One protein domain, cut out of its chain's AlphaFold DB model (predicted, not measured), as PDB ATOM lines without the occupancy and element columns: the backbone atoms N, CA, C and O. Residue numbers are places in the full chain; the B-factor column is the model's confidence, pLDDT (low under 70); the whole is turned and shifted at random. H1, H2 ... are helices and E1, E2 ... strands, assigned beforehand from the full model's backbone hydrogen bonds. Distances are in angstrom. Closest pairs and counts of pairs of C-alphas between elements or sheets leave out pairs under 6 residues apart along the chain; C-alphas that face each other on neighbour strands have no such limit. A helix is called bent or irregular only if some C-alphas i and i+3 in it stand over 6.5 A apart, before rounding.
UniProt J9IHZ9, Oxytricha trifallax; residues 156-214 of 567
ATOM      1  N   LYS A 156     -25.327 -26.148  30.130       87.62
ATOM      2  CA  LYS A 156     -23.903 -26.169  30.506       87.62
ATOM      3  C   LYS A 156     -23.059 -25.191  29.689       87.62
ATOM      4  O   LYS A 156     -22.153 -24.595  30.246       87.62
ATOM      5  N   LYS A 157     -23.364 -24.971  28.407       88.38
ATOM      6  CA  LYS A 157     -22.671 -23.979  27.563       88.38
ATOM      7  C   LYS A 157     -22.864 -22.524  28.028       88.38
ATOM      8  O   LYS A 157     -22.020 -21.686  27.751       88.38
ATOM      9  N   GLU A 158     -23.959 -22.234  28.729       88.31
ATOM     10  CA  GLU A 158     -24.364 -20.891  29.179       88.31
ATOM     11  C   GLU A 158     -24.070 -20.654  30.667       88.31
ATOM     12  O   GLU A 158     -24.250 -19.550  31.183       88.31
ATOM     13  N   ILE A 159     -23.606 -21.684  31.386       90.75
ATOM     14  CA  ILE A 159     -23.397 -21.611  32.833       90.75
ATOM     15  C   ILE A 159     -22.369 -20.550  33.219       90.75
ATOM     16  O   ILE A 159     -22.573 -19.843  34.206       90.75
ATOM     17  N   ASP A 160     -21.312 -20.401  32.424       89.12
ATOM     18  CA  ASP A 160     -20.248 -19.430  32.672       89.12
ATOM     19  C   ASP A 160     -20.768 -18.004  32.471       89.12
ATOM     20  O   ASP A 160     -20.524 -17.126  33.302       89.12
ATOM     21  N   GLN A 161     -21.593 -17.786  31.439       89.62
ATOM     22  CA  GLN A 161     -22.264 -16.509  31.211       89.62
ATOM     23  C   GLN A 161     -23.185 -16.169  32.386       89.62
ATOM     24  O   GLN A 161     -23.081 -15.077  32.943       89.62
ATOM     25  N   HIS A 162     -24.018 -17.111  32.838       89.44
ATOM     26  CA  HIS A 162     -24.850 -16.911  34.023       89.44
ATOM     27  C   HIS A 162     -24.009 -16.582  35.268       89.44
ATOM     28  O   HIS A 162     -24.305 -15.620  35.975       89.44
ATOM     29  N   GLN A 163     -22.960 -17.355  35.558       90.69
ATOM     30  CA  GLN A 163     -22.115 -17.158  36.742       90.69
ATOM     31  C   GLN A 163     -21.362 -15.821  36.708       90.69
ATOM     32  O   GLN A 163     -21.219 -15.175  37.751       90.69
ATOM     33  N   SER A 164     -20.977 -15.349  35.518       88.25
ATOM     34  CA  SER A 164     -20.333 -14.043  35.336       88.25
ATOM     35  C   SER A 164     -21.214 -12.875  35.800       88.25
ATOM     36  O   SER A 164     -20.700 -11.907  36.355       88.25
ATOM     37  N   ILE A 165     -22.541 -12.996  35.691       88.56
ATOM     38  CA  ILE A 165     -23.499 -11.948  36.087       88.56
ATOM     39  C   ILE A 165     -24.310 -12.289  37.341       88.56
ATOM     40  O   ILE A 165     -25.045 -11.447  37.858       88.56
ATOM     41  N   CYS A 166     -24.200 -13.513  37.857       89.12
ATOM     42  CA  CYS A 166     -25.040 -13.988  38.949       89.12
ATOM     43  C   CYS A 166     -24.760 -13.206  40.251       89.12
ATOM     44  O   CYS A 166     -23.633 -13.235  40.755       89.12
ATOM     45  N   PRO A 167     -25.779 -12.560  40.863       89.62
ATOM     46  CA  PRO A 167     -25.597 -11.764  42.082       89.62
ATOM     47  C   PRO A 167     -25.126 -12.580  43.290       89.62
ATOM     48  O   PRO A 167     -24.461 -12.060  44.179       89.62
ATOM     49  N   ASN A 168     -25.483 -13.862  43.332       89.81
ATOM     50  CA  ASN A 168     -25.160 -14.753  44.447       89.81
ATOM     51  C   ASN A 168     -23.892 -15.577  44.196       89.81
ATOM     52  O   ASN A 168     -23.488 -16.354  45.060       89.81
ATOM     53  N   TYR A 169     -23.289 -15.448  43.013       91.81
ATOM     54  CA  TYR A 169     -22.035 -16.113  42.706       91.81
ATOM     55  C   TYR A 169     -20.909 -15.445  43.492       91.81
ATOM     56  O   TYR A 169     -20.840 -14.214  43.570       91.81
ATOM     57  N   LYS A 170     -20.071 -16.262  44.132       92.88
ATOM     58  CA  LYS A 170     -18.954 -15.767  44.934       92.88
ATOM     59  C   LYS A 170     -17.794 -15.433  44.011       92.88
ATOM     60  O   LYS A 170     -17.372 -16.280  43.230       92.88
ATOM     61  N   VAL A 171     -17.282 -14.219  44.128       93.00
ATOM     62  CA  VAL A 171     -16.124 -13.728  43.385       93.00
ATOM     63  C   VAL A 171     -15.071 -13.200  44.357       93.00
ATOM     64  O   VAL A 171     -15.433 -12.731  45.440       93.00
ATOM     65  N   PRO A 172     -13.777 -13.292  44.013       93.00
ATOM     66  CA  PRO A 172     -12.726 -12.754  44.862       93.00
ATOM     67  C   PRO A 172     -12.823 -11.225  44.921       93.00
ATOM     68  O   PRO A 172     -12.992 -10.560  43.899       93.00
ATOM     69  N   CYS A 173     -12.719 -10.661  46.123       92.75
ATOM     70  CA  CYS A 173     -12.560  -9.222  46.314       92.75
ATOM     71  C   CYS A 173     -11.191  -8.771  45.788       92.75
ATOM     72  O   CYS A 173     -10.178  -9.370  46.135       92.75
ATOM     73  N   ILE A 174     -11.138  -7.683  45.018       89.12
ATOM     74  CA  ILE A 174      -9.876  -7.177  44.446       89.12
ATOM     75  C   ILE A 174      -8.875  -6.690  45.504       89.12
ATOM     76  O   ILE A 174      -7.683  -6.627  45.233       89.12
ATOM     77  N   TYR A 175      -9.346  -6.348  46.708       89.12
ATOM     78  CA  TYR A 175      -8.502  -5.787  47.764       89.12
ATOM     79  C   TYR A 175      -7.989  -6.824  48.762       89.12
ATOM     80  O   TYR A 175      -6.858  -6.699  49.216       89.12
ATOM     81  N   CYS A 176      -8.799  -7.828  49.117       89.94
ATOM     82  CA  CYS A 176      -8.444  -8.830  50.132       89.94
ATOM     83  C   CYS A 176      -8.485 -10.287  49.636       89.94
ATOM     84  O   CYS A 176      -8.261 -11.203  50.424       89.94
ATOM     85  N   LEU A 177      -8.848 -10.520  48.368       90.00
ATOM     86  CA  LEU A 177      -8.976 -11.834  47.715       90.00
ATOM     87  C   LEU A 177      -9.960 -12.826  48.363       90.00
ATOM     88  O   LEU A 177     -10.095 -13.960  47.907       90.00
ATOM     89  N   SER A 178     -10.711 -12.407  49.384       91.31
ATOM     90  CA  SER A 178     -11.752 -13.236  49.995       91.31
ATOM     91  C   SER A 178     -12.906 -13.473  49.016       91.31
ATOM     92  O   SER A 178     -13.272 -12.585  48.248       91.31
ATOM     93  N   MET A 179     -13.498 -14.671  49.049       93.38
ATOM     94  CA  MET A 179     -14.607 -15.059  48.167       93.38
ATOM     95  C   MET A 179     -15.940 -14.499  48.673       93.38
ATOM     96  O   MET A 179     -16.573 -15.084  49.556       93.38
ATOM     97  N   ILE A 180     -16.390 -13.395  48.080       93.00
ATOM     98  CA  ILE A 180     -17.581 -12.648  48.499       93.00
ATOM     99  C   ILE A 180     -18.695 -12.798  47.449       93.00
ATOM    100  O   ILE A 180     -18.421 -12.701  46.251       93.00
ATOM    101  N   PRO A 181     -19.962 -13.041  47.836       92.19
ATOM    102  CA  PRO A 181     -21.087 -12.963  46.905       92.19
ATOM    103  C   PRO A 181     -21.116 -11.611  46.185       92.19
ATOM    104  O   PRO A 181     -21.014 -10.569  46.826       92.19
ATOM    105  N   ARG A 182     -21.303 -11.600  44.862       92.00
ATOM    106  CA  ARG A 182     -21.263 -10.366  44.053       92.00
ATOM    107  C   ARG A 182     -22.177  -9.253  44.589       92.00
ATOM    108  O   ARG A 182     -21.802  -8.087  44.566       92.00
ATOM    109  N   ILE A 183     -23.356  -9.608  45.101       89.00
ATOM    110  CA  ILE A 183     -24.322  -8.675  45.701       89.00
ATOM    111  C   ILE A 183     -23.826  -8.015  47.001       89.00
ATOM    112  O   ILE A 183     -24.266  -6.917  47.329       89.00
ATOM    113  N   GLU A 184     -22.903  -8.656  47.717       89.88
ATOM    114  CA  GLU A 184     -22.313  -8.178  48.975       89.88
ATOM    115  C   GLU A 184     -21.004  -7.406  48.752       89.88
ATOM    116  O   GLU A 184     -20.484  -6.819  49.695       89.88
ATOM    117  N   MET A 185     -20.481  -7.350  47.519       91.81
ATOM    118  CA  MET A 185     -19.164  -6.760  47.244       91.81
ATOM    119  C   MET A 185     -19.069  -5.294  47.687       91.81
ATOM    120  O   MET A 185     -18.139  -4.923  48.392       91.81
ATOM    121  N   ALA A 186     -20.074  -4.476  47.363       89.31
ATOM    122  CA  ALA A 186     -20.080  -3.060  47.735       89.31
ATOM    123  C   ALA A 186     -20.150  -2.838  49.257       89.31
ATOM    124  O   ALA A 186     -19.611  -1.867  49.778       89.31
ATOM    125  N   GLU A 187     -20.832  -3.716  49.986       90.50
ATOM    126  CA  GLU A 187     -20.914  -3.634  51.446       90.50
ATOM    127  C   GLU A 187     -19.608  -4.100  52.087       90.50
ATOM    128  O   GLU A 187     -19.072  -3.428  52.966       90.50
ATOM    129  N   HIS A 188     -19.056  -5.207  51.586       91.56
ATOM    130  CA  HIS A 188     -17.756  -5.709  51.995       91.56
ATOM    131  C   HIS A 188     -16.674  -4.639  51.833       91.56
ATOM    132  O   HIS A 188     -15.982  -4.323  52.797       91.56
ATOM    133  N   GLU A 189     -16.574  -4.023  50.652       89.69
ATOM    134  CA  GLU A 189     -15.585  -2.983  50.360       89.69
ATOM    135  C   GLU A 189     -15.656  -1.784  51.317       89.69
ATOM    136  O   GLU A 189     -14.615  -1.202  51.628       89.69
ATOM    137  N   ASN A 190     -16.847  -1.419  51.794       86.88
ATOM    138  CA  ASN A 190     -17.042  -0.234  52.630       86.88
ATOM    139  C   ASN A 190     -16.957  -0.506  54.137       86.88
ATOM    140  O   ASN A 190     -16.637   0.413  54.883       86.88
ATOM    141  N   ILE A 191     -17.261  -1.726  54.593       88.25
ATOM    142  CA  ILE A 191     -17.450  -2.010  56.026       88.25
ATOM    143  C   ILE A 191     -16.439  -3.026  56.560       88.25
ATOM    144  O   ILE A 191     -15.887  -2.828  57.637       88.25
ATOM    145  N   THR A 192     -16.212  -4.131  55.843       86.81
ATOM    146  CA  THR A 192     -15.509  -5.308  56.396       86.81
ATOM    147  C   THR A 192     -14.210  -5.661  55.680       86.81
ATOM    148  O   THR A 192     -13.492  -6.564  56.106       86.81
ATOM    149  N   CYS A 193     -13.886  -4.983  54.581       89.50
ATOM    150  CA  CYS A 193     -12.685  -5.261  53.812       89.50
ATOM    151  C   CYS A 193     -11.437  -4.720  54.517       89.50
ATOM    152  O   CYS A 193     -11.291  -3.513  54.686       89.50
ATOM    153  N   LEU A 194     -10.496  -5.616  54.836       84.44
ATOM    154  CA  LEU A 194      -9.183  -5.271  55.399       84.44
ATOM    155  C   LEU A 194      -8.336  -4.398  54.460       84.44
ATOM    156  O   LEU A 194      -7.415  -3.725  54.907       84.44
ATOM    157  N   GLY A 195      -8.637  -4.413  53.158       85.44
ATOM    158  CA  GLY A 195      -7.931  -3.596  52.178       85.44
ATOM    159  C   GLY A 195      -6.496  -4.047  51.902       85.44
ATOM    160  O   GLY A 195      -5.745  -3.272  51.322       85.44
ATOM    161  N   THR A 196      -6.100  -5.250  52.320       88.12
ATOM    162  CA  THR A 196      -4.750  -5.781  52.109       88.12
ATOM    163  C   THR A 196      -4.782  -7.257  51.718       88.12
ATOM    164  O   THR A 196      -5.664  -8.006  52.151       88.12
ATOM    165  N   HIS A 197      -3.825  -7.686  50.892       88.44
ATOM    166  CA  HIS A 197      -3.593  -9.099  50.578       88.44
ATOM    167  C   HIS A 197      -2.129  -9.362  50.192       88.44
ATOM    168  O   HIS A 197      -1.473  -8.468  49.664       88.44
ATOM    169  N   PRO A 198      -1.596 -10.579  50.400       88.81
ATOM    170  CA  PRO A 198      -0.249 -10.924  49.948       88.81
ATOM    171  C   PRO A 198      -0.186 -11.025  48.417       88.81
ATOM    172  O   PRO A 198      -0.959 -11.764  47.803       88.81
ATOM    173  N   CYS A 199       0.756 -10.311  47.798       87.62
ATOM    174  CA  CYS A 199       1.040 -10.414  46.369       87.62
ATOM    175  C   CYS A 199       1.497 -11.836  46.029       87.62
ATOM    176  O   CYS A 199       2.475 -12.323  46.592       87.62
ATOM    177  N   GLN A 200       0.849 -12.493  45.066       86.31
ATOM    178  CA  GLN A 200       1.225 -13.858  44.676       86.31
ATOM    179  C   GLN A 200       2.584 -13.946  43.963       86.31
ATOM    180  O   GLN A 200       3.152 -15.030  43.888       86.31
ATOM    181  N   MET A 201       3.117 -12.826  43.460       85.00
ATOM    182  CA  MET A 201       4.392 -12.795  42.731       85.00
ATOM    183  C   MET A 201       5.598 -12.550  43.643       85.00
ATOM    184  O   MET A 201       6.642 -13.163  43.449       85.00
ATOM    185  N   CYS A 202       5.473 -11.656  44.629       88.69
ATOM    186  CA  CYS A 202       6.589 -11.264  45.499       88.69
ATOM    187  C   CYS A 202       6.361 -11.560  46.989       88.69
ATOM    188  O   CYS A 202       7.268 -11.362  47.792       88.69
ATOM    189  N   GLY A 203       5.162 -12.002  47.382       86.12
ATOM    190  CA  GLY A 203       4.799 -12.315  48.769       86.12
ATOM    191  C   GLY A 203       4.557 -11.101  49.674       86.12
ATOM    192  O   GLY A 203       4.048 -11.263  50.781       86.12
ATOM    193  N   ILE A 204       4.881  -9.887  49.219       88.56
ATOM    194  CA  ILE A 204       4.698  -8.647  49.986       88.56
ATOM    195  C   ILE A 204       3.207  -8.295  50.050       88.56
ATOM    196  O   ILE A 204       2.479  -8.455  49.071       88.56
ATOM    197  N   SER A 205       2.747  -7.816  51.206       87.38
ATOM    198  CA  SER A 205       1.369  -7.351  51.383       87.38
ATOM    199  C   SER A 205       1.105  -6.115  50.524       87.38
ATOM    200  O   SER A 205       1.782  -5.103  50.680       87.38
ATOM    201  N   VAL A 206       0.122  -6.203  49.631       87.56
ATOM    202  CA  VAL A 206      -0.356  -5.100  48.797       87.56
ATOM    203  C   VAL A 206      -1.514  -4.420  49.505       87.56
ATOM    204  O   VAL A 206      -2.456  -5.080  49.951       87.56
ATOM    205  N   THR A 207      -1.458  -3.098  49.583       89.31
ATOM    206  CA  THR A 207      -2.490  -2.267  50.200       89.31
ATOM    207  C   THR A 207      -3.524  -1.766  49.193       89.31
ATOM    208  O   THR A 207      -3.304  -1.714  47.984       89.31
ATOM    209  N   ARG A 208      -4.687  -1.348  49.699       87.88
ATOM    210  CA  ARG A 208      -5.791  -0.789  48.909       87.88
ATOM    211  C   ARG A 208      -5.363   0.426  48.089       87.88
ATOM    212  O   ARG A 208      -5.862   0.585  46.976       87.88
ATOM    213  N   ASP A 209      -4.474   1.259  48.620       85.25
ATOM    214  CA  ASP A 209      -3.994   2.447  47.917       85.25
ATOM    215  C   ASP A 209      -3.074   2.063  46.760       85.25
ATOM    216  O   ASP A 209      -3.286   2.549  45.653       85.25
ATOM    217  N   GLU A 210      -2.166   1.103  46.960       85.19
ATOM    218  CA  GLU A 210      -1.304   0.569  45.894       85.19
ATOM    219  C   GLU A 210      -2.086  -0.137  44.778       85.19
ATOM    220  O   GLU A 210      -1.682  -0.099  43.616       85.19
ATOM    221  N   ILE A 211      -3.218  -0.768  45.110       84.06
ATOM    222  CA  ILE A 211      -4.129  -1.374  44.125       84.06
ATOM    223  C   ILE A 211      -4.859  -0.289  43.327       84.06
ATOM    224  O   ILE A 211      -5.042  -0.432  42.124       84.06
ATOM    225  N   LYS A 212      -5.285   0.805  43.971       84.44
ATOM    226  CA  LYS A 212      -5.979   1.910  43.286       84.44
ATOM    227  C   LYS A 212      -5.046   2.729  42.397       84.44
ATOM    228  O   LYS A 212      -5.470   3.175  41.336       84.44
ATOM    229  N   SER A 213      -3.810   2.948  42.835       84.38
ATOM    230  CA  SER A 213      -2.794   3.700  42.092       84.38
ATOM    231  C   SER A 213      -2.009   2.837  41.101       84.38
ATOM    232  O   SER A 213      -1.181   3.375  40.370       84.38
ATOM    233  N   ASN A 214      -2.232   1.516  41.087       81.88
ATOM    234  CA  ASN A 214      -1.406   0.536  40.377       81.88
ATOM    235  C   ASN A 214       0.101   0.673  40.687       81.88
ATOM    236  O   ASN A 214       0.940   0.336  39.858       81.88
TER     237      ASN A 214
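Overview. This is residues 156 to 214 of the 567 residues of a protein of Oxytricha trifallax (UniProt J9IHZ9). Two small strand hairpins, each running straight on into a helix, are strung out in a row, with a further helix at the start whose residues 156 to 162 stick out at one end. Residues 182 to 188 of H2 come near the first hairpin, E1 and E2, while short H3 follows directly on the second, E3 and E4. The printed part has 59 residues, with three named helices and four named strands in the order H1, E1, E2, H2, E3, E4, H3; each sheet is an antiparallel pair, and the class is mixed, helices and strands. The whole is loose, with a radius of gyration of the C-alphas of 13.5 A and spans of 39 by 27 by 18 A.

Along the chain. H1, residues 156 to 165, begins with C-alpha 156 at (-23.903, -26.169, 30.506) and is 15.3 A long. E1 is residues 170 to 172 and E2 residues 179 to 181. H2, residues 182 to 192, is 14.5 A long. E3 is residues 196 to 198 and E4 residues 205 to 207. H3, residues 208 to 212, ends with C-alpha 212 at (-5.979, 1.910, 43.286). H1 and H2 are irregular: C-alphas 157 and 160 are 7.3 A apart, as are C-alphas 183 and 186.

Arrangement. H1 and H2 are only just apart, at 8.4 A. In the hairpin E1 and E2, N 171 and O 180 are 2.8 A apart, within hydrogen-bond range. The closest C-alphas of E1 and H2 are those of Lys 170 and Arg 182, 5.9 A. In the hairpin E3 and E4, N 206 and O 197 are 2.8 A apart, within range. The closest C-alphas of E3 and H3 are those of Thr 196 and Arg 208, 6.0 A. H2 and H3 are apart. Every O i to N i+4 pair is within range in H3, against 4 of 6 in H1 and 5 of 7 in H2.

Size, cuts and confidence. The farthest C-alphas, those of Lys 156 and Asp 209, are 39.0 A apart. The printed part has no cut and no long link. Its mean pLDDT is 88.8, and no printed residue is under 70.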